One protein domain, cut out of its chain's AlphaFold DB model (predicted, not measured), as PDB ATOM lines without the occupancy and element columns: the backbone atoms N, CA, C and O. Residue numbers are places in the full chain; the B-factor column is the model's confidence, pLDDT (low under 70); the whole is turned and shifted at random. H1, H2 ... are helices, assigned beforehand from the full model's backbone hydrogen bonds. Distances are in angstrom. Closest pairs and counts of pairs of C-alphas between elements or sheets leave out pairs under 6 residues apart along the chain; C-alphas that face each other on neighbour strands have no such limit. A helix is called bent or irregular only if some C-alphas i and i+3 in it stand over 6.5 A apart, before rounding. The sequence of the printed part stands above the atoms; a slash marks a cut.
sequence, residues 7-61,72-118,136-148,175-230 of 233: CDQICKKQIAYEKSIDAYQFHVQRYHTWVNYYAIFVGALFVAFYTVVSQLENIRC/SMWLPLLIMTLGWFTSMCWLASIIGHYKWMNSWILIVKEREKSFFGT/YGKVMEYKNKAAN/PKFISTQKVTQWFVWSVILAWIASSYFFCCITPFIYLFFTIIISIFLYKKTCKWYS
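This is residues 7 to 61, 72 to 118, 136 to 148 and 175 to 230 of the 233 residues of an uncharacterized protein of Bacteroides sp. HMSC067B03 (UniProt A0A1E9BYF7). Two very long helices, H1 and H2, run side by side in opposite ways and make the length of a rod; a shorter helical hairpin, H4 and H5, packs on part of H2, and together the four form an up-and-down bundle, each helix running against the one before it. The short H3 is set crosswise to H2 near Lys 109 and is close to it, but not clearly touching. The printed part has 171 residues with five named helices, in the order H1 to H5, and no named strand; the class is all helix. The whole is loose, with a radius of gyration of the C-alphas of 22.3 A, and spans 80 by 34 by 32 A.

The longest helix, H1, holds residues 7 to 57 and runs 74.7 A from C-alpha 7 at (386.783, 221.085, 374.825) to C-alpha 57 at (346.738, 260.310, 424.270). H2, residues 72 to 116, is 67.2 A long; it is irregular, but only just, with C-alphas 72 and 75 6.7 A apart. H4, residues 175 to 200, is 39.0 A long. H5, residues 206 to 228, is 32.6 A long and ends at C-alpha 228, (367.257, 249.742, 383.072). H3, residues 136 to 148, measures 18.5 A.

H1 touches H2 at a shallow tilt of 16 degrees, opposite ways, closest at the C-alphas of Phe 49 and Pro 76, 6.0 A apart. H2 is the hub, touching three helices. With residues 80 to 94 alone it touches H4, at a shallow tilt of 18 degrees, opposite ways; the closest C-alphas, of Trp 84 and Ile 192, are 5.9 A apart. With residues 88 to 99 alone it touches H5, at a shallow tilt of 19 degrees, the same way; the closest C-alphas, of Ala 92 and Leu 221, are 6.6 A apart. H4 and H5 form a hairpin and touch at a shallow tilt of 31 degrees, residues 196 to 200 of H4 with residues 206 to 211 of H5; the C-alphas of Ile 196 and Pro 207 are the closest, at 5.3 A. H1 and H4 are near each other, with 16 pairs of C-alphas within 10 A. H3 is about perpendicular to H2, at 89 degrees, and the closest C-alphas, of Lys 109 and Tyr 136, are 7.9 A apart. H3 is apart from H1, H4 and H5, and H1 is apart from H5. Each O i to N i+4 pair is within hydrogen-bond range in H1 and H3; in H2 40 of 41 are, in H4 18 of 22, in H5 17 of 19.

The C-alphas of Cys 7 and Cys 61, the two farthest apart, are 80.7 A apart. Residues 62 to 71, 119 to 135 and 149 to 174 are not printed, with C-alpha gaps of 12.3, 18.0 and 16.7 A across the cuts. The link from H4 to H5 is tight. The mean pLDDT of the printed part is 76.2; 44 residues are under 70, among them residues 136 to 148 and 224 to 230.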
ATOM      1  N   CYS A   7     386.884 221.346 373.388       67.31
ATOM      2  CA  CYS A   7     386.783 221.085 374.825       67.31
ATOM      3  C   CYS A   7     386.963 222.341 375.701       67.31
ATOM      4  O   CYS A   7     386.293 222.466 376.722       67.31
ATOM      5  N   ASP A   8     387.814 223.292 375.301       77.00
ATOM      6  CA  ASP A   8     388.008 224.567 376.009       77.00
ATOM      7  C   ASP A   8     386.746 225.437 375.921       77.00
ATOM      8  O   ASP A   8     386.331 226.051 376.904       77.00
ATOM      9  N   GLN A   9     386.059 225.424 374.773       72.62
ATOM     10  CA  GLN A   9     384.786 226.133 374.625       72.62
ATOM     11  C   GLN A   9     383.660 225.505 375.455       72.62
ATOM     12  O   GLN A   9     382.897 226.239 376.082       72.62
ATOM     13  N   ILE A  10     383.560 224.172 375.497       71.56
ATOM     14  CA  ILE A  10     382.564 223.459 376.318       71.56
ATOM     15  C   ILE A  10     382.812 223.720 377.813       71.56
ATOM     16  O   ILE A  10     381.875 224.057 378.537       71.56
ATOM     17  N   CYS A  11     384.071 223.662 378.256       76.25
ATOM     18  CA  CYS A  11     384.468 223.940 379.638       76.25
ATOM     19  C   CYS A  11     384.152 225.389 380.052       76.25
ATOM     20  O   CYS A  11     383.489 225.627 381.061       76.25
ATOM     21  N   LYS A  12     384.537 226.378 379.230       78.31
ATOM     22  CA  LYS A  12     384.228 227.801 379.473       78.31
ATOM     23  C   LYS A  12     382.734 228.062 379.577       78.31
ATOM     24  O   LYS A  12     382.293 228.834 380.428       78.31
ATOM     25  N   LYS A  13     381.963 227.420 378.700       72.19
ATOM     26  CA  LYS A  13     380.512 227.462 378.735       72.19
ATOM     27  C   LYS A  13     380.033 226.901 380.086       72.19
ATOM     28  O   LYS A  13     379.402 227.653 380.826       72.19
ATOM     29  N   GLN A  14     380.394 225.673 380.470       73.44
ATOM     30  CA  GLN A  14     379.947 225.037 381.724       73.44
ATOM     31  C   GLN A  14     380.251 225.879 382.969       73.44
ATOM     32  O   GLN A  14     379.349 226.137 383.762       73.44
ATOM     33  N   ILE A  15     381.472 226.405 383.081       80.75
ATOM     34  CA  ILE A  15     381.873 227.285 384.187       80.75
ATOM     35  C   ILE A  15     380.983 228.537 384.249       80.75
ATOM     36  O   ILE A  15     380.591 228.981 385.327       80.75
ATOM     37  N   ALA A  16     380.629 229.121 383.098       73.38
ATOM     38  CA  ALA A  16     379.740 230.278 383.054       73.38
ATOM     39  C   ALA A  16     378.298 229.940 383.476       73.38
ATOM     40  O   ALA A  16     377.629 230.795 384.061       73.38
ATOM     41  N   TYR A  17     377.821 228.721 383.198       73.25
ATOM     42  CA  TYR A  17     376.522 228.238 383.673       73.25
ATOM     43  C   TYR A  17     376.532 228.022 385.185       73.25
ATOM     44  O   TYR A  17     375.718 228.632 385.877       73.25
ATOM     45  N   GLU A  18     377.487 227.255 385.711       76.75
ATOM     46  CA  GLU A  18     377.612 226.983 387.150       76.75
ATOM     47  C   GLU A  18     377.709 228.289 387.947       76.75
ATOM     48  O   GLU A  18     376.915 228.533 388.854       76.75
ATOM     49  N   LYS A  19     378.555 229.223 387.493       82.75
ATOM     50  CA  LYS A  19     378.678 230.551 388.106       82.75
ATOM     51  C   LYS A  19     377.372 231.355 388.092       82.75
ATOM     52  O   LYS A  19     377.143 232.172 388.984       82.75
ATOM     53  N   SER A  20     376.514 231.158 387.089       75.69
ATOM     54  CA  SER A  20     375.213 231.832 386.999       75.69
ATOM     55  C   SER A  20     374.166 231.243 387.951       75.69
ATOM     56  O   SER A  20     373.323 231.989 388.455       75.69
ATOM     57  N   ILE A  21     374.255 229.940 388.238       78.56
ATOM     58  CA  ILE A  21     373.425 229.252 389.233       78.56
ATOM     59  C   ILE A  21     373.880 229.622 390.650       78.56
ATOM     60  O   ILE A  21     373.042 229.969 391.483       78.56
ATOM     61  N   ASP A  22     375.188 229.646 390.908       79.38
ATOM     62  CA  ASP A  22     375.743 230.047 392.206       79.38
ATOM     63  C   ASP A  22     375.379 231.494 392.554       79.38
ATOM     64  O   ASP A  22     374.937 231.785 393.669       79.38
ATOM     65  N   ALA A  23     375.486 232.405 391.580       78.38
ATOM     66  CA  ALA A  23     375.065 233.793 391.752       78.38
ATOM     67  C   ALA A  23     373.576 233.897 392.125       78.38
ATOM     68  O   ALA A  23     373.205 234.690 392.990       78.38
ATOM     69  N   TYR A  24     372.721 233.076 391.511       81.56
ATOM     70  CA  TYR A  24     371.301 233.023 391.841       81.56
ATOM     71  C   TYR A  24     371.050 232.523 393.267       81.56
ATOM     72  O   TYR A  24     370.328 233.180 394.019       81.56
ATOM     73  N   GLN A  25     371.675 231.412 393.669       78.88
ATOM     74  CA  GLN A  25     371.529 230.864 395.023       78.88
ATOM     75  C   GLN A  25     371.969 231.876 396.086       78.88
ATOM     76  O   GLN A  25     371.247 232.112 397.060       78.88
ATOM     77  N   PHE A  26     373.098 232.551 395.852       82.25
ATOM     78  CA  PHE A  26     373.576 233.632 396.710       82.25
ATOM     79  C   PHE A  26     372.556 234.776 396.823       82.25
ATOM     80  O   PHE A  26     372.270 235.258 397.924       82.25
ATOM     81  N   HIS A  27     371.961 235.195 395.703       80.12
ATOM     82  CA  HIS A  27     370.953 236.256 395.686       80.12
ATOM     83  C   HIS A  27     369.665 235.876 396.432       80.12
ATOM     84  O   HIS A  27     369.151 236.694 397.199       80.12
ATOM     85  N   VAL A  28     369.162 234.650 396.264       81.31
ATOM     86  CA  VAL A  28     367.929 234.178 396.919       81.31
ATOM     87  C   VAL A  28     368.100 234.072 398.434       81.31
ATOM     88  O   VAL A  28     367.269 234.586 399.186       81.31
ATOM     89  N   GLN A  29     369.191 233.460 398.903       79.12
ATOM     90  CA  GLN A  29     369.478 233.351 400.340       79.12
ATOM     91  C   GLN A  29     369.556 234.728 401.001       79.12
ATOM     92  O   GLN A  29     368.988 234.980 402.071       79.12
ATOM     93  N   ARG A  30     370.226 235.655 400.316       80.81
ATOM     94  CA  ARG A  30     370.354 237.034 400.753       80.81
ATOM     95  C   ARG A  30     368.979 237.712 400.802       80.81
ATOM     96  O   ARG A  30     368.661 238.322 401.818       80.81
ATOM     97  N   TYR A  31     368.135 237.549 399.781       84.12
ATOM     98  CA  TYR A  31     366.780 238.118 399.742       84.12
ATOM     99  C   TYR A  31     365.919 237.699 400.944       84.12
ATOM    100  O   TYR A  31     365.364 238.569 401.611       84.12
ATOM    101  N   HIS A  32     365.861 236.406 401.283       82.38
ATOM    102  CA  HIS A  32     365.101 235.934 402.452       82.38
ATOM    103  C   HIS A  32     365.571 236.576 403.761       82.38
ATOM    104  O   HIS A  32     364.757 236.985 404.588       82.38
ATOM    105  N   THR A  33     366.885 236.724 403.917       86.88
ATOM    106  CA  THR A  33     367.483 237.374 405.086       86.88
ATOM    107  C   THR A  33     367.076 238.850 405.174       86.88
ATOM    108  O   THR A  33     366.632 239.306 406.226       86.88
ATOM    109  N   TRP A  34     367.145 239.595 404.065       87.88
ATOM    110  CA  TRP A  34     366.741 241.006 404.044       87.88
ATOM    111  C   TRP A  34     365.239 241.199 404.277       87.88
ATOM    112  O   TRP A  34     364.869 242.142 404.971       87.88
ATOM    113  N   VAL A  35     364.381 240.317 403.746       87.38
ATOM    114  CA  VAL A  35     362.926 240.352 404.001       87.38
ATOM    115  C   VAL A  35     362.644 240.216 405.495       87.38
ATOM    116  O   VAL A  35     361.856 240.985 406.045       87.38
ATOM    117  N   ASN A  36     363.320 239.281 406.164       89.19
ATOM    118  CA  ASN A  36     363.155 239.073 407.599       89.19
ATOM    119  C   ASN A  36     363.626 240.293 408.403       89.19
ATOM    120  O   ASN A  36     362.920 240.740 409.305       89.19
ATOM    121  N   TYR A  37     364.773 240.883 408.052       90.94
ATOM    122  CA  TYR A  37     365.242 242.110 408.703       90.94
ATOM    123  C   TYR A  37     364.309 243.297 408.473       90.94
ATOM    124  O   TYR A  37     364.045 244.044 409.413       90.94
ATOM    125  N   TYR A  38     363.766 243.449 407.264       92.25
ATOM    126  CA  TYR A  38     362.769 244.474 406.972       92.25
ATOM    127  C   TYR A  38     361.519 244.303 407.845       92.25
ATOM    128  O   TYR A  38     361.062 245.272 408.448       92.25
ATOM    129  N   ALA A  39     361.002 243.077 407.976       90.94
ATOM    130  CA  ALA A  39     359.828 242.801 408.800       90.94
ATOM    131  C   ALA A  39     360.062 243.139 410.284       90.94
ATOM    132  O   ALA A  39     359.220 243.792 410.902       90.94
ATOM    133  N   ILE A  40     361.220 242.762 410.841       93.38
ATOM    134  CA  ILE A  40     361.589 243.089 412.229       93.38
ATOM    135  C   ILE A  40     361.726 244.603 412.412       93.38
ATOM    136  O   ILE A  40     361.193 245.159 413.369       93.38
ATOM    137  N   PHE A  41     362.409 245.281 411.488       93.56
ATOM    138  CA  PHE A  41     362.613 246.725 411.540       93.56
ATOM    139  C   PHE A  41     361.287 247.497 411.491       93.56
ATOM    140  O   PHE A  41     361.040 248.355 412.336       93.56
ATOM    141  N   VAL A  42     360.403 247.165 410.547       92.38
ATOM    142  CA  VAL A  42     359.075 247.788 410.438       92.38
ATOM    143  C   VAL A  42     358.218 247.483 411.665       92.38
ATOM    144  O   VAL A  42     357.545 248.379 412.171       92.38
ATOM    145  N   GLY A  43     358.269 246.253 412.182       93.25
ATOM    146  CA  GLY A  43     357.595 245.890 413.427       93.25
ATOM    147  C   GLY A  43     358.067 246.741 414.607       93.25
ATOM    148  O   GLY A  43     357.244 247.290 415.338       93.25
ATOM    149  N   ALA A  44     359.381 246.930 414.750       95.06
ATOM    150  CA  ALA A  44     359.959 247.786 415.782       95.06
ATOM    151  C   ALA A  44     359.536 249.255 415.626       95.06
ATOM    152  O   ALA A  44     359.219 249.901 416.623       95.06
ATOM    153  N   LEU A  45     359.463 249.770 414.392       93.19
ATOM    154  CA  LEU A  45     358.958 251.121 414.135       93.19
ATOM    155  C   LEU A  45     357.491 251.277 414.544       93.19
ATOM    156  O   LEU A  45     357.148 252.295 415.139       93.19
ATOM    157  N   PHE A  46     356.633 250.289 414.276       92.81
ATOM    158  CA  PHE A  46     355.245 250.336 414.738       92.81
ATOM    159  C   PHE A  46     355.156 250.308 416.263       92.81
ATOM    160  O   PHE A  46     354.431 251.115 416.834       92.81
ATOM    161  N   VAL A  47     355.915 249.441 416.939       93.62
ATOM    162  CA  VAL A  47     355.949 249.405 418.413       93.62
ATOM    163  C   VAL A  47     356.427 250.745 418.983       93.62
ATOM    164  O   VAL A  47     355.799 251.287 419.892       93.62
ATOM    165  N   ALA A  48     357.493 251.323 418.425       91.50
ATOM    166  CA  ALA A  48     357.984 252.643 418.817       91.50
ATOM    167  C   ALA A  48     356.935 253.740 418.572       91.50
ATOM    168  O   ALA A  48     356.711 254.593 419.424       91.50
ATOM    169  N   PHE A  49     356.240 253.693 417.436       89.25
ATOM    170  CA  PHE A  49     355.157 254.621 417.137       89.25
ATOM    171  C   PHE A  49     354.018 254.499 418.157       89.25
ATOM    172  O   PHE A  49     353.695 255.480 418.817       89.25
ATOM    173  N   TYR A  50     353.455 253.304 418.356       87.00
ATOM    174  CA  TYR A  50     352.339 253.095 419.285       87.00
ATOM    175  C   TYR A  50     352.694 253.457 420.728       87.00
ATOM    176  O   TYR A  50     351.874 254.053 421.421       87.00
ATOM    177  N   THR A  51     353.910 253.150 421.182       88.50
ATOM    178  CA  THR A  51     354.360 253.534 422.530       88.50
ATOM    179  C   THR A  51     354.408 255.052 422.689       88.50
ATOM    180  O   THR A  51     353.840 255.572 423.648       88.50
ATOM    181  N   VAL A  52     354.977 255.778 421.723       85.06
ATOM    182  CA  VAL A  52     355.017 257.250 421.737       85.06
ATOM    183  C   VAL A  52     353.612 257.857 421.634       85.06
ATOM    184  O   VAL A  52     353.287 258.772 422.389       85.06
ATOM    185  N   VAL A  53     352.749 257.336 420.754       80.00
ATOM    186  CA  VAL A  53     351.367 257.826 420.606       80.00
ATOM    187  C   VAL A  53     350.539 257.577 421.868       80.00
ATOM    188  O   VAL A  53     349.833 258.479 422.313       80.00
ATOM    189  N   SER A  54     350.666 256.409 422.502       78.56
ATOM    190  CA  SER A  54     349.928 256.082 423.733       78.56
ATOM    191  C   SER A  54     350.258 257.016 424.903       78.56
ATOM    192  O   SER A  54     349.392 257.336 425.714       78.56
ATOM    193  N   GLN A  55     351.497 257.510 424.975       75.06
ATOM    194  CA  GLN A  55     351.894 258.504 425.973       75.06
ATOM    195  C   GLN A  55     351.266 259.875 425.694       75.06
ATOM    196  O   GLN A  55     350.975 260.616 426.631       75.06
ATOM    197  N   LEU A  56     351.027 260.195 424.419       69.81
ATOM    198  CA  LEU A  56     350.436 261.457 423.986       69.81
ATOM    199  C   LEU A  56     348.914 261.501 424.208       69.81
ATOM    200  O   LEU A  56     348.389 262.549 424.570       69.81
ATOM    201  N   GLU A  57     348.199 260.379 424.060       61.78
ATOM    202  CA  GLU A  57     346.738 260.310 424.270       61.78
ATOM    203  C   GLU A  57     346.295 260.594 425.716       61.78
ATOM    204  O   GLU A  57     345.186 261.090 425.931       61.78
ATOM    205  N   ASN A  58     347.162 260.355 426.706       55.41
ATOM    206  CA  ASN A  58     346.912 260.738 428.103       55.41
ATOM    207  C   ASN A  58     346.910 262.265 428.324       55.41
ATOM    208  O   ASN A  58     346.485 262.732 429.379       55.41
ATOM    209  N   ILE A  59     347.347 263.049 427.331       54.50
ATOM    210  CA  ILE A  59     347.398 264.514 427.345       54.50
ATOM    211  C   ILE A  59     346.429 265.018 426.262       54.50
ATOM    212  O   ILE A  59     346.825 265.514 425.209       54.50
ATOM    213  N   ARG A  60     345.118 264.843 426.470       47.28
ATOM    214  CA  ARG A  60     344.109 265.395 425.551       47.28
ATOM    215  C   ARG A  60     344.099 266.922 425.615       47.28
ATOM    216  O   ARG A  60     343.495 267.486 426.517       47.28
ATOM    217  N   CYS A  61     344.617 267.554 424.570       48.47
ATOM    218  CA  CYS A  61     344.058 268.781 424.011       48.47
ATOM    219  C   CYS A  61     344.024 268.632 422.488       48.47
ATOM    220  O   CYS A  61     344.925 268.053 421.885       48.47
ATOM    221  N   SER A  72     356.381 267.859 420.923       63.84
ATOM    222  CA  SER A  72     355.838 266.525 421.244       63.84
ATOM    223  C   SER A  72     355.387 265.742 420.009       63.84
ATOM    224  O   SER A  72     355.418 264.515 420.018       63.84
ATOM    225  N   MET A  73     354.997 266.424 418.927       69.81
ATOM    226  CA  MET A  73     354.547 265.771 417.690       69.81
ATOM    227  C   MET A  73     355.683 265.445 416.711       69.81
ATOM    228  O   MET A  73     355.479 264.680 415.767       69.81
ATOM    229  N   TRP A  74     356.891 265.973 416.921       78.50
ATOM    230  CA  TRP A  74     357.996 265.792 415.975       78.50
ATOM    231  C   TRP A  74     358.527 264.353 415.950       78.50
ATOM    232  O   TRP A  74     358.748 263.794 414.878       78.50
ATOM    233  N   LEU A  75     358.663 263.723 417.120       82.50
ATOM    234  CA  LEU A  75     359.115 262.334 417.240       82.50
ATOM    235  C   LEU A  75     358.182 261.331 416.525       82.50
ATOM    236  O   LEU A  75     358.685 260.569 415.696       82.50
ATOM    237  N   PRO A  76     356.851 261.320 416.758       83.81
ATOM    238  CA  PRO A  76     355.962 260.421 416.024       83.81
ATOM    239  C   PRO A  76     355.954 260.728 414.519       83.81
ATOM    240  O   PRO A  76     355.993 259.794 413.723       83.81
ATOM    241  N   LEU A  77     356.012 261.999 414.099       83.00
ATOM    242  CA  LEU A  77     356.124 262.353 412.675       83.00
ATOM    243  C   LEU A  77     357.431 261.850 412.031       83.00
ATOM    244  O   LEU A  77     357.417 261.404 410.880       83.00
ATOM    245  N   LEU A  78     358.555 261.859 412.753       88.00
ATOM    246  CA  LEU A  78     359.809 261.281 412.268       88.00
ATOM    247  C   LEU A  78     359.728 259.762 412.107       88.00
ATOM    248  O   LEU A  78     360.156 259.232 411.084       88.00
ATOM    249  N   ILE A  79     359.150 259.055 413.079       90.75
ATOM    250  CA  ILE A  79     358.979 257.596 412.995       90.75
ATOM    251  C   ILE A  79     358.096 257.240 411.789       90.75
ATOM    252  O   ILE A  79     358.419 256.331 411.026       90.75
ATOM    253  N   MET A  80     357.035 258.017 411.564       88.25
ATOM    254  CA  MET A  80     356.115 257.867 410.435       88.25
ATOM    255  C   MET A  80     356.788 258.114 409.078       88.25
ATOM    256  O   MET A  80     356.660 257.291 408.169       88.25
ATOM    257  N   THR A  81     357.524 259.223 408.927       87.75
ATOM    258  CA  THR A  81     358.256 259.529 407.680       87.75
ATOM    259  C   THR A  81     359.295 258.450 407.381       87.75
ATOM    260  O   THR A  81     359.406 258.004 406.237       87.75
ATOM    261  N   LEU A  82     360.014 257.982 408.404       92.00
ATOM    262  CA  LEU A  82     361.012 256.927 408.284       92.00
ATOM    263  C   LEU A  82     360.375 255.586 407.894       92.00
ATOM    264  O   LEU A  82     360.863 254.924 406.976       92.00
ATOM    265  N   GLY A  83     359.271 255.196 408.533       92.00
ATOM    266  CA  GLY A  83     358.529 253.972 408.217       92.00
ATOM    267  C   GLY A  83     357.955 253.974 406.800       92.00
ATOM    268  O   GLY A  83     358.079 252.989 406.065       92.00
ATOM    269  N   TRP A  84     357.414 255.110 406.366       91.19
ATOM    270  CA  TRP A  84     356.930 255.290 405.001       91.19
ATOM    271  C   TRP A  84     358.069 255.237 403.971       91.19
ATOM    272  O   TRP A  84     357.993 254.484 402.997       91.19
ATOM    273  N   PHE A  85     359.159 255.976 404.203       91.00
ATOM    274  CA  PHE A  85     360.300 256.040 403.286       91.00
ATOM    275  C   PHE A  85     360.988 254.681 403.131       91.00
ATOM    276  O   PHE A  85     361.233 254.222 402.016       91.00
ATOM    277  N   THR A  86     361.250 253.997 404.243       92.25
ATOM    278  CA  THR A  86     361.873 252.666 404.225       92.25
ATOM    279  C   THR A  86     360.998 251.640 403.510       92.25
ATOM    280  O   THR A  86     361.517 250.831 402.740       92.25
ATOM    281  N   SER A  87     359.674 251.722 403.659       92.62
ATOM    282  CA  SER A  87     358.735 250.871 402.919       92.62
ATOM    283  C   SER A  87     358.743 251.151 401.414       92.62
ATOM    284  O   SER A  87     358.701 250.212 400.621       92.62
ATOM    285  N   MET A  88     358.892 252.412 400.996       87.38
ATOM    286  CA  MET A  88     359.066 252.767 399.579       87.38
ATOM    287  C   MET A  88     360.378 252.244 398.999       87.38
ATOM    288  O   MET A  88     360.391 251.664 397.911       87.38
ATOM    289  N   CYS A  89     361.488 252.412 399.723       90.19
ATOM    290  CA  CYS A  89     362.786 251.871 399.318       90.19
ATOM    291  C   CYS A  89     362.736 250.348 399.179       90.19
ATOM    292  O   CYS A  89     363.284 249.780 398.231       90.19
ATOM    293  N   TRP A  90     362.041 249.686 400.099       90.81
ATOM    294  CA  TRP A  90     361.870 248.246 400.073       90.81
ATOM    295  C   TRP A  90     360.987 247.781 398.906       90.81
ATOM    296  O   TRP A  90     361.349 246.844 398.191       90.81
ATOM    297  N   LEU A  91     359.889 248.489 398.625       87.94
ATOM    298  CA  LEU A  91     359.051 248.242 397.448       87.94
ATOM    299  C   LEU A  91     359.865 248.355 396.148       87.94
ATOM    300  O   LEU A  91     359.785 247.479 395.286       87.94
ATOM    301  N   ALA A  92     360.696 249.394 396.026       86.62
ATOM    302  CA  ALA A  92     361.597 249.565 394.888       86.62
ATOM    303  C   ALA A  92     362.577 248.388 394.741       86.62
ATOM    304  O   ALA A  92     362.813 247.918 393.625       86.62
ATOM    305  N   SER A  93     363.107 247.884 395.861       87.69
ATOM    306  CA  SER A  93     363.994 246.718 395.889       87.69
ATOM    307  C   SER A  93     363.299 245.449 395.381       87.69
ATOM    308  O   SER A  93     363.839 244.771 394.505       87.69
ATOM    309  N   ILE A  94     362.068 245.165 395.832       85.06
ATOM    310  CA  ILE A  94     361.287 244.000 395.372       85.06
ATOM    311  C   ILE A  94     360.994 244.083 393.870       85.06
ATOM    312  O   ILE A  94     361.155 243.091 393.155       85.06
ATOM    313  N   ILE A  95     360.587 245.255 393.369       83.50
ATOM    314  CA  ILE A  95     360.300 245.447 391.938       83.50
ATOM    315  C   ILE A  95     361.574 245.247 391.104       83.50
ATOM    316  O   ILE A  95     361.533 244.610 390.049       83.50
ATOM    317  N   GLY A  96     362.715 245.762 391.571       83.00
ATOM    318  CA  GLY A  96     364.010 245.539 390.928       83.00
ATOM    319  C   GLY A  96     364.390 244.058 390.897       83.00
ATOM    320  O   GLY A  96     364.713 243.532 389.832       83.00
ATOM    321  N   HIS A  97     364.264 243.373 392.036       83.50
ATOM    322  CA  HIS A  97     364.524 241.940 392.157       83.50
ATOM    323  C   HIS A  97     363.652 241.115 391.201       83.50
ATOM    324  O   HIS A  97     364.158 240.216 390.538       83.50
ATOM    325  N   TYR A  98     362.368 241.463 391.053       80.00
ATOM    326  CA  TYR A  98     361.468 240.818 390.091       80.00
ATOM    327  C   TYR A  98     361.980 240.906 388.648       80.00
ATOM    328  O   TYR A  98     362.027 239.903 387.936       80.00
ATOM    329  N   LYS A  99     362.375 242.104 388.201       80.50
ATOM    330  CA  LYS A  99     362.840 242.291 386.819       80.50
ATOM    331  C   LYS A  99     364.187 241.629 386.572       80.50
ATOM    332  O   LYS A  99     364.368 241.016 385.522       80.50
ATOM    333  N   TRP A 100     365.094 241.711 387.543       83.19
ATOM    334  CA  TRP A 100     366.359 240.986 387.497       83.19
ATOM    335  C   TRP A 100     366.127 239.475 387.380       83.19
ATOM    336  O   TRP A 100     366.709 238.839 386.507       83.19
ATOM    337  N   MET A 101     365.209 238.925 388.180       80.50
ATOM    338  CA  MET A 101     364.843 237.509 388.145       80.50
ATOM    339  C   MET A 101     364.357 237.078 386.759       80.50
ATOM    340  O   MET A 101     364.798 236.064 386.227       80.50
ATOM    341  N   ASN A 102     363.482 237.877 386.146       79.12
ATOM    342  CA  ASN A 102     362.966 237.589 384.812       79.12
ATOM    343  C   ASN A 102     364.070 237.596 383.745       79.12
ATOM    344  O   ASN A 102     364.124 236.705 382.902       79.12
ATOM    345  N   SER A 103     364.981 238.570 383.811       79.25
ATOM    346  CA  SER A 103     366.140 238.635 382.917       79.25
ATOM    347  C   SER A 103     367.083 237.444 383.114       79.25
ATOM    348  O   SER A 103     367.499 236.825 382.137       79.25
ATOM    349  N   TRP A 104     367.362 237.060 384.363       81.19
ATOM    350  CA  TRP A 104     368.192 235.896 384.671       81.19
ATOM    351  C   TRP A 104     367.596 234.600 384.101       81.19
ATOM    352  O   TRP A 104     368.317 233.841 383.455       81.19
ATOM    353  N   ILE A 105     366.282 234.383 384.244       76.94
ATOM    354  CA  ILE A 105     365.594 233.208 383.676       76.94
ATOM    355  C   ILE A 105     365.763 233.152 382.150       76.94
ATOM    356  O   ILE A 105     366.028 232.078 381.607       76.94
ATOM    357  N   LEU A 106     365.646 234.290 381.457       78.88
ATOM    358  CA  LEU A 106     365.849 234.356 380.004       78.88
ATOM    359  C   LEU A 106     367.287 233.988 379.612       78.88
ATOM    360  O   LEU A 106     367.479 233.146 378.738       78.88
ATOM    361  N   ILE A 107     368.285 234.543 380.306       79.69
ATOM    362  CA  ILE A 107     369.706 234.262 380.042       79.69
ATOM    363  C   ILE A 107     370.025 232.781 380.265       79.69
ATOM    364  O   ILE A 107     370.715 232.163 379.454       79.69
ATOM    365  N   VAL A 108     369.532 232.190 381.357       77.19
ATOM    366  CA  VAL A 108     369.751 230.767 381.652       77.19
ATOM    367  C   VAL A 108     369.110 229.897 380.575       77.19
ATOM    368  O   VAL A 108     369.770 229.001 380.056       77.19
ATOM    369  N   LYS A 109     367.878 230.212 380.162       74.06
ATOM    370  CA  LYS A 109     367.175 229.501 379.086       74.06
ATOM    371  C   LYS A 109     367.940 229.550 377.759       74.06
ATOM    372  O   LYS A 109     368.043 228.537 377.066       74.06
ATOM    373  N   GLU A 110     368.482 230.709 377.394       77.25
ATOM    374  CA  GLU A 110     369.302 230.862 376.187       77.25
ATOM    375  C   GLU A 110     370.615 230.090 376.280       77.25
ATOM    376  O   GLU A 110     370.988 229.398 375.328       77.25
ATOM    377  N   ARG A 111     371.298 230.145 377.432       71.25
ATOM    378  CA  ARG A 111     372.515 229.356 377.643       71.25
ATOM    379  C   ARG A 111     372.219 227.866 377.548       71.25
ATOM    380  O   ARG A 111     372.886 227.196 376.768       71.25
ATOM    381  N   GLU A 112     371.195 227.363 378.227       69.19
ATOM    382  CA  GLU A 112     370.791 225.954 378.142       69.19
ATOM    383  C   GLU A 112     370.513 225.541 376.684       69.19
ATOM    384  O   GLU A 112     371.062 224.545 376.206       69.19
ATOM    385  N   LYS A 113     369.781 226.358 375.913       69.94
ATOM    386  CA  LYS A 113     369.557 226.102 374.480       69.94
ATOM    387  C   LYS A 113     370.859 226.098 373.665       69.94
ATOM    388  O   LYS A 113     371.020 225.254 372.792       69.94
ATOM    389  N   SER A 114     371.787 227.017 373.924       67.44
ATOM    390  CA  SER A 114     373.048 227.151 373.169       67.44
ATOM    391  C   SER A 114     374.098 226.074 373.477       67.44
ATOM    392  O   SER A 114     375.014 225.847 372.687       67.44
ATOM    393  N   PHE A 115     374.005 225.438 374.641       63.41
ATOM    394  CA  PHE A 115     374.882 224.337 375.019       63.41
ATOM    395  C   PHE A 115     374.388 223.006 374.476       63.41
ATOM    396  O   PHE A 115     375.187 222.220 373.979       63.41
ATOM    397  N   PHE A 116     373.080 222.763 374.561       59.66
ATOM    398  CA  PHE A 116     372.503 221.455 374.258       59.66
ATOM    399  C   PHE A 116     371.789 221.401 372.898       59.66
ATOM    400  O   PHE A 116     371.576 220.319 372.365       59.66
ATOM    401  N   GLY A 117     371.469 222.548 372.285       54.50
ATOM    402  CA  GLY A 117     370.868 222.648 370.948       54.50
ATOM    403  C   GLY A 117     371.862 222.559 369.784       54.50
ATOM    404  O   GLY A 117     371.446 222.571 368.630       54.50
ATOM    405  N   THR A 118     373.166 222.465 370.060       44.88
ATOM    406  CA  THR A 118     374.231 222.283 369.055       44.88
ATOM    407  C   THR A 118     374.902 220.917 369.208       44.88
ATOM    408  O   THR A 118     376.123 220.818 369.223       44.88
ATOM    409  N   TYR A 136     366.198 223.593 384.860       48.31
ATOM    410  CA  TYR A 136     364.876 224.029 384.374       48.31
ATOM    411  C   TYR A 136     364.057 222.872 383.771       48.31
ATOM    412  O   TYR A 136     362.857 222.745 384.030       48.31
ATOM    413  N   GLY A 137     364.711 221.978 383.019       49.75
ATOM    414  CA  GLY A 137     364.080 220.790 382.431       49.75
ATOM    415  C   GLY A 137     363.515 219.826 383.479       49.75
ATOM    416  O   GLY A 137     362.368 219.409 383.347       49.75
ATOM    417  N   LYS A 138     364.236 219.572 384.581       49.09
ATOM    418  CA  LYS A 138     363.764 218.737 385.702       49.09
ATOM    419  C   LYS A 138     362.530 219.323 386.383       49.09
ATOM    420  O   LYS A 138     361.653 218.571 386.806       49.09
ATOM    421  N   VAL A 139     362.411 220.653 386.464       50.19
ATOM    422  CA  VAL A 139     361.218 221.279 387.059       50.19
ATOM    423  C   VAL A 139     360.012 221.235 386.114       50.19
ATOM    424  O   VAL A 139     358.892 221.003 386.572       50.19
ATOM    425  N   MET A 140     360.214 221.392 384.804       47.88
ATOM    426  CA  MET A 140     359.134 221.224 383.823       47.88
ATOM    427  C   MET A 140     358.682 219.761 383.711       47.88
ATOM    428  O   MET A 140     357.483 219.498 383.629       47.88
ATOM    429  N   GLU A 141     359.605 218.801 383.789       46.97
ATOM    430  CA  GLU A 141     359.283 217.371 383.801       46.97
ATOM    431  C   GLU A 141     358.482 216.977 385.055       46.97
ATOM    432  O   GLU A 141     357.504 216.235 384.959       46.97
ATOM    433  N   TYR A 142     358.822 217.539 386.224       52.97
ATOM    434  CA  TYR A 142     358.033 217.372 387.448       52.97
ATOM    435  C   TYR A 142     356.615 217.954 387.308       52.97
ATOM    436  O   TYR A 142     355.648 217.322 387.729       52.97
ATOM    437  N   LYS A 143     356.467 219.129 386.676       49.41
ATOM    438  CA  LYS A 143     355.158 219.755 386.420       49.41
ATOM    439  C   LYS A 143     354.293 218.920 385.469       49.41
ATOM    440  O   LYS A 143     353.108 218.756 385.733       49.41
ATOM    441  N   ASN A 144     354.881 218.357 384.413       51.69
ATOM    442  CA  ASN A 144     354.168 217.477 383.483       51.69
ATOM    443  C   ASN A 144     353.746 216.160 384.150       51.69
ATOM    444  O   ASN A 144     352.637 215.692 383.918       51.69
ATOM    445  N   LYS A 145     354.578 215.588 385.032       52.91
ATOM    446  CA  LYS A 145     354.194 214.418 385.843       52.91
ATOM    447  C   LYS A 145     353.082 214.740 386.847       52.91
ATOM    448  O   LYS A 145     352.183 213.927 387.017       52.91
ATOM    449  N   ALA A 146     353.103 215.916 387.475       53.25
ATOM    450  CA  ALA A 146     352.041 216.350 388.384       53.25
ATOM    451  C   ALA A 146     350.708 216.608 387.652       53.25
ATOM    452  O   ALA A 146     349.677 216.119 388.094       53.25
ATOM    453  N   ALA A 147     350.739 217.282 386.496       52.25
ATOM    454  CA  ALA A 147     349.552 217.538 385.676       52.25
ATOM    455  C   ALA A 147     348.957 216.249 385.078       52.25
ATOM    456  O   ALA A 147     347.740 216.087 385.047       52.25
ATOM    457  N   ASN A 148     349.803 215.298 384.670       51.78
ATOM    458  CA  ASN A 148     349.343 213.991 384.202       51.78
ATOM    459  C   ASN A 148     348.782 213.120 385.337       51.78
ATOM    460  O   ASN A 148     347.949 212.268 385.069       51.78
ATOM    461  N   PRO A 175     356.476 227.775 390.056       39.19
ATOM    462  CA  PRO A 175     355.338 228.015 390.955       39.19
ATOM    463  C   PRO A 175     355.730 228.241 392.422       39.19
ATOM    464  O   PRO A 175     355.010 228.912 393.159       39.19
ATOM    465  N   LYS A 176     356.896 227.743 392.854       39.84
ATOM    466  CA  LYS A 176     357.353 227.881 394.246       39.84
ATOM    467  C   LYS A 176     357.887 229.275 394.593       39.84
ATOM    468  O   LYS A 176     357.860 229.648 395.759       39.84
ATOM    469  N   PHE A 177     358.323 230.056 393.605       44.91
ATOM    470  CA  PHE A 177     358.867 231.402 393.831       44.91
ATOM    471  C   PHE A 177     357.803 232.504 393.705       44.91
ATOM    472  O   PHE A 177     357.950 233.576 394.291       44.91
ATOM    473  N   ILE A 178     356.691 232.231 393.007       50.50
ATOM    474  CA  ILE A 178     355.620 233.212 392.766       50.50
ATOM    475  C   ILE A 178     354.792 233.520 394.013       50.50
ATOM    476  O   ILE A 178     354.383 234.667 394.192       50.50
ATOM    477  N   SER A 179     354.535 232.523 394.866       57.53
ATOM    478  CA  SER A 179     353.656 232.718 396.024       57.53
ATOM    479  C   SER A 179     354.297 233.669 397.035       57.53
ATOM    480  O   SER A 179     353.739 234.719 397.343       57.53
ATOM    481  N   THR A 180     355.532 233.389 397.452       67.44
ATOM    482  CA  THR A 180     356.194 234.167 398.505       67.44
ATOM    483  C   THR A 180     356.477 235.607 398.080       67.44
ATOM    484  O   THR A 180     356.283 236.521 398.874       67.44
ATOM    485  N   GLN A 181     356.878 235.848 396.827       73.38
ATOM    486  CA  GLN A 181     357.194 237.204 396.368       73.38
ATOM    487  C   GLN A 181     355.949 238.089 396.189       73.38
ATOM    488  O   GLN A 181     355.975 239.278 396.509       73.38
ATOM    489  N   LYS A 182     354.837 237.533 395.692       75.25
ATOM    490  CA  LYS A 182     353.575 238.287 395.603       75.25
ATOM    491  C   LYS A 182     353.034 238.610 396.994       75.25
ATOM    492  O   LYS A 182     352.551 239.718 397.218       75.25
ATOM    493  N   VAL A 183     353.178 237.673 397.931       82.00
ATOM    494  CA  VAL A 183     352.812 237.874 399.337       82.00
ATOM    495  C   VAL A 183     353.659 238.979 399.970       82.00
ATOM    496  O   VAL A 183     353.093 239.876 400.591       82.00
ATOM    497  N   THR A 184     354.983 238.993 399.771       84.69
ATOM    498  CA  THR A 184     355.828 240.073 400.312       84.69
ATOM    499  C   THR A 184     355.496 241.425 399.692       84.69
ATOM    500  O   THR A 184     355.443 242.418 400.410       84.69
ATOM    501  N   GLN A 185     355.202 241.492 398.394       85.06
ATOM    502  CA  GLN A 185     354.753 242.735 397.768       85.06
ATOM    503  C   GLN A 185     353.439 243.240 398.384       85.06
ATOM    504  O   GLN A 185     353.328 244.427 398.692       85.06
ATOM    505  N   TRP A 186     352.462 242.357 398.595       86.62
ATOM    506  CA  TRP A 186     351.187 242.725 399.214       86.62
ATOM    507  C   TRP A 186     351.355 243.169 400.673       86.62
ATOM    508  O   TRP A 186     350.786 244.180 401.080       86.62
ATOM    509  N   PHE A 187     352.217 242.485 401.429       88.75
ATOM    510  CA  PHE A 187     352.597 242.875 402.787       88.75
ATOM    511  C   PHE A 187     353.158 244.303 402.839       88.75
ATOM    512  O   PHE A 187     352.711 245.118 403.640       88.75
ATOM    513  N   VAL A 188     354.080 244.647 401.941       89.88
ATOM    514  CA  VAL A 188     354.704 245.983 401.901       89.88
ATOM    515  C   VAL A 188     353.687 247.065 401.537       89.88
ATOM    516  O   VAL A 188     353.692 248.138 402.136       89.88
ATOM    517  N   TRP A 189     352.770 246.783 400.607       87.81
ATOM    518  CA  TRP A 189     351.657 247.689 400.308       87.81
ATOM    519  C   TRP A 189     350.747 247.911 401.518       87.81
ATOM    520  O   TRP A 189     350.360 249.049 401.781       87.81
ATOM    521  N   SER A 190     350.454 246.860 402.286       89.38
ATOM    522  CA  SER A 190     349.692 246.973 403.534       89.38
ATOM    523  C   SER A 190     350.411 247.852 404.564       89.38
ATOM    524  O   SER A 190     349.787 248.735 405.146       89.38
ATOM    525  N   VAL A 191     351.731 247.701 404.718       91.19
ATOM    526  CA  VAL A 191     352.548 248.553 405.603       91.19
ATOM    527  C   VAL A 191     352.500 250.023 405.171       91.19
ATOM    528  O   VAL A 191     352.309 250.903 406.007       91.19
ATOM    529  N   ILE A 192     352.627 250.312 403.872       89.81
ATOM    530  CA  ILE A 192     352.532 251.683 403.342       89.81
ATOM    531  C   ILE A 192     351.158 252.289 403.652       89.81
ATOM    532  O   ILE A 192     351.081 253.433 404.101       89.81
ATOM    533  N   LEU A 193     350.080 251.528 403.441       88.81
ATOM    534  CA  LEU A 193     348.721 251.967 403.758       88.81
ATOM    535  C   LEU A 193     348.534 252.208 405.258       88.81
ATOM    536  O   LEU A 193     347.900 253.194 405.625       88.81
ATOM    537  N   ALA A 194     349.118 251.368 406.112       90.50
ATOM    538  CA  ALA A 194     349.088 251.553 407.558       90.50
ATOM    539  C   ALA A 194     349.769 252.869 407.972       90.50
ATOM    540  O   ALA A 194     349.171 253.652 408.705       90.50
ATOM    541  N   TRP A 195     350.952 253.184 407.428       90.69
ATOM    542  CA  TRP A 195     351.609 254.474 407.682       90.69
ATOM    543  C   TRP A 195     350.790 255.668 407.162       90.69
ATOM    544  O   TRP A 195     350.726 256.706 407.813       90.69
ATOM    545  N   ILE A 196     350.103 255.551 406.023       87.00
ATOM    546  CA  ILE A 196     349.223 256.629 405.537       87.00
ATOM    547  C   ILE A 196     348.013 256.798 406.467       87.00
ATOM    548  O   ILE A 196     347.703 257.922 406.862       87.00
ATOM    549  N   ALA A 197     347.365 255.703 406.867       85.88
ATOM    550  CA  ALA A 197     346.213 255.727 407.767       85.88
ATOM    551  C   ALA A 197     346.573 256.316 409.139       85.88
ATOM    552  O   ALA A 197     345.875 257.199 409.631       85.88
ATOM    553  N   SER A 198     347.709 255.918 409.716       83.56
ATOM    554  CA  SER A 198     348.199 256.464 410.986       83.56
ATOM    555  C   SER A 198     348.504 257.966 410.911       83.56
ATOM    556  O   SER A 198     348.403 258.662 411.918       83.56
ATOM    557  N   SER A 199     348.816 258.507 409.727       80.75
ATOM    558  CA  SER A 199     349.075 259.946 409.562       80.75
ATOM    559  C   SER A 199     347.811 260.811 409.622       80.75
ATOM    560  O   SER A 199     347.899 261.983 409.991       80.75
ATOM    561  N   TYR A 200     346.637 260.231 409.338       77.12
ATOM    562  CA  TYR A 200     345.342 260.919 409.437       77.12
ATOM    563  C   TYR A 200     345.058 261.413 410.860       77.12
ATOM    564  O   TYR A 200     344.458 262.467 411.040       77.12
ATOM    565  N   PHE A 201     345.544 260.680 411.865       71.00
ATOM    566  CA  PHE A 201     345.356 261.014 413.275       71.00
ATOM    567  C   PHE A 201     346.035 262.332 413.686       71.00
ATOM    568  O   PHE A 201     345.572 263.002 414.601       71.00
ATOM    569  N   PHE A 202     347.116 262.723 413.003       68.31
ATOM    570  CA  PHE A 202     347.906 263.907 413.360       68.31
ATOM    571  C   PHE A 202     347.541 265.151 412.549       68.31
ATOM    572  O   PHE A 202     347.602 266.261 413.070       68.31
ATOM    573  N   CYS A 203     347.184 264.997 411.272       68.19
ATOM    574  CA  CYS A 203     346.774 266.113 410.423       68.19
ATOM    575  C   CYS A 203     346.021 265.602 409.194       68.19
ATOM    576  O   CYS A 203     346.497 264.711 408.495       68.19
ATOM    577  N   CYS A 204     344.879 266.215 408.871       71.31
ATOM    578  CA  CYS A 204     344.042 265.801 407.742       71.31
ATOM    579  C   CYS A 204     344.713 265.971 406.367       71.31
ATOM    580  O   CYS A 204     344.334 265.278 405.430       71.31
ATOM    581  N   ILE A 205     345.696 266.869 406.220       74.69
ATOM    582  CA  ILE A 205     346.353 267.153 404.926       74.69
ATOM    583  C   ILE A 205     347.522 266.188 404.664       74.69
ATOM    584  O   ILE A 205     347.751 265.758 403.532       74.69
ATOM    585  N   THR A 206     348.238 265.801 405.718       75.19
ATOM    586  CA  THR A 206     349.396 264.903 405.674       75.19
ATOM    587  C   THR A 206     349.166 263.564 404.940       75.19
ATOM    588  O   THR A 206     350.024 263.209 404.127       75.19
ATOM    589  N   PRO A 207     348.046 262.829 405.109       79.88
ATOM    590  CA  PRO A 207     347.818 261.579 404.380       79.88
ATOM    591  C   PRO A 207     347.697 261.785 402.867       79.88
ATOM    592  O   PRO A 207     348.206 260.963 402.107       79.88
ATOM    593  N   PHE A 208     347.090 262.886 402.411       82.62
ATOM    594  CA  PHE A 208     346.983 263.190 400.979       82.62
ATOM    595  C   PHE A 208     348.352 263.450 400.351       82.62
ATOM    596  O   PHE A 208     348.609 263.004 399.234       82.62
ATOM    597  N   ILE A 209     349.249 264.113 401.086       85.00
ATOM    598  CA  ILE A 209     350.631 264.348 400.651       85.00
ATOM    599  C   ILE A 209     351.365 263.013 400.491       85.00
ATOM    600  O   ILE A 209     351.940 262.755 399.432       85.00
ATOM    601  N   TYR A 210     351.310 262.137 401.500       85.50
ATOM    602  CA  TYR A 210     351.944 260.821 401.404       85.50
ATOM    603  C   TYR A 210     351.374 259.996 400.255       85.50
ATOM    604  O   TYR A 210     352.152 259.420 399.503       85.50
ATOM    605  N   LEU A 211     350.051 259.977 400.078       87.00
ATOM    606  CA  LEU A 211     349.378 259.264 398.989       87.00
ATOM    607  C   LEU A 211     349.811 259.803 397.614       87.00
ATOM    608  O   LEU A 211     350.147 259.039 396.712       87.00
ATOM    609  N   PHE A 212     349.893 261.120 397.449       88.81
ATOM    610  CA  PHE A 212     350.376 261.714 396.204       88.81
ATOM    611  C   PHE A 212     351.820 261.293 395.893       88.81
ATOM    612  O   PHE A 212     352.116 260.841 394.780       88.81
ATOM    613  N   PHE A 213     352.715 261.354 396.883       88.44
ATOM    614  CA  PHE A 213     354.093 260.897 396.707       88.44
ATOM    615  C   PHE A 213     354.192 259.383 396.473       88.44
ATOM    616  O   PHE A 213     355.018 258.967 395.658       88.44
ATOM    617  N   THR A 214     353.352 258.553 397.108       87.25
ATOM    618  CA  THR A 214     353.343 257.097 396.864       87.25
ATOM    619  C   THR A 214     353.005 256.795 395.413       87.25
ATOM    620  O   THR A 214     353.687 255.979 394.787       87.25
ATOM    621  N   ILE A 215     352.003 257.478 394.853       86.81
ATOM    622  CA  ILE A 215     351.584 257.320 393.459       86.81
ATOM    623  C   ILE A 215     352.708 257.758 392.521       86.81
ATOM    624  O   ILE A 215     353.081 256.993 391.629       86.81
ATOM    625  N   ILE A 216     353.298 258.940 392.735       88.56
ATOM    626  CA  ILE A 216     354.395 259.442 391.892       88.56
ATOM    627  C   ILE A 216     355.577 258.478 391.898       88.56
ATOM    628  O   ILE A 216     356.077 258.108 390.831       88.56
ATOM    629  N   ILE A 217     356.023 258.053 393.083       86.56
ATOM    630  CA  ILE A 217     357.161 257.142 393.224       86.56
ATOM    631  C   ILE A 217     356.830 255.800 392.569       86.56
ATOM    632  O   ILE A 217     357.648 255.285 391.811       86.56
ATOM    633  N   SER A 218     355.625 255.264 392.770       83.94
ATOM    634  CA  SER A 218     355.198 254.001 392.154       83.94
ATOM    635  C   SER A 218     355.184 254.079 390.626       83.94
ATOM    636  O   SER A 218     355.732 253.195 389.961       83.94
ATOM    637  N   ILE A 219     354.643 255.159 390.052       84.44
ATOM    638  CA  ILE A 219     354.654 255.406 388.601       84.44
ATOM    639  C   ILE A 219     356.094 255.513 388.091       84.44
ATOM    640  O   ILE A 219     356.447 254.907 387.075       84.44
ATOM    641  N   PHE A 220     356.945 256.260 388.796       84.62
ATOM    642  CA  PHE A 220     358.343 256.434 388.419       84.62
ATOM    643  C   PHE A 220     359.115 255.113 388.468       84.62
ATOM    644  O   PHE A 220     359.851 254.799 387.529       84.62
ATOM    645  N   LEU A 221     358.913 254.310 389.514       79.50
ATOM    646  CA  LEU A 221     359.508 252.985 389.655       79.50
ATOM    647  C   LEU A 221     359.066 252.073 388.517       79.50
ATOM    648  O   LEU A 221     359.924 251.450 387.891       79.50
ATOM    649  N   TYR A 222     357.775 252.047 388.185       73.44
ATOM    650  CA  TYR A 222     357.249 251.224 387.097       73.44
ATOM    651  C   TYR A 222     357.832 251.637 385.736       73.44
ATOM    652  O   TYR A 222     358.336 250.794 384.990       73.44
ATOM    653  N   LYS A 223     357.873 252.945 385.451       74.00
ATOM    654  CA  LYS A 223     358.398 253.505 384.195       74.00
ATOM    655  C   LYS A 223     359.913 253.322 384.054       74.00
ATOM    656  O   LYS A 223     360.394 252.929 382.991       74.00
ATOM    657  N   LYS A 224     360.689 253.586 385.110       65.50
ATOM    658  CA  LYS A 224     362.163 253.553 385.065       65.50
ATOM    659  C   LYS A 224     362.714 252.133 385.038       65.50
ATOM    660  O   LYS A 224     363.684 251.873 384.329       65.50
ATOM    661  N   THR A 225     362.079 251.194 385.734       57.44
ATOM    662  CA  THR A 225     362.521 249.793 385.716       57.44
ATOM    663  C   THR A 225     362.330 249.130 384.344       57.44
ATOM    664  O   THR A 225     363.008 248.150 384.063       57.44
ATOM    665  N   CYS A 226     361.475 249.652 383.452       51.50
ATOM    666  CA  CYS A 226     361.431 249.198 382.050       51.50
ATOM    667  C   CYS A 226     362.684 249.600 381.255       51.50
ATOM    668  O   CYS A 226     363.070 248.894 380.334       51.50
ATOM    669  N   LYS A 227     363.343 250.705 381.625       46.75
ATOM    670  CA  LYS A 227     364.476 251.260 380.872       46.75
ATOM    671  C   LYS A 227     365.832 250.672 381.276       46.75
ATOM    672  O   LYS A 227     366.738 250.648 380.460       46.75
ATOM    673  N   TRP A 228     365.975 250.216 382.523       44.44
ATOM    674  CA  TRP A 228     367.257 249.742 383.072       44.44
ATOM    675  C   TRP A 228     367.472 248.227 382.974       44.44
ATOM    676  O   TRP A 228     368.613 247.790 382.985       44.44
ATOM    677  N   TYR A 229     366.400 247.435 382.870       44.47
ATOM    678  CA  TYR A 229     366.483 245.967 382.786       44.47
ATOM    679  C   TYR A 229     366.150 245.413 381.397       44.47
ATOM    680  O   TYR A 229     366.237 244.208 381.183       44.47
ATOM    681  N   SER A 230     365.821 246.286 380.438       41.31
ATOM    682  CA  SER A 230     365.887 245.964 379.013       41.31
ATOM    683  C   SER A 230     367.355 245.974 378.583       41.31
ATOM    684  O   SER A 230     367.774 246.820 377.797       41.31
TER     685      SER A 230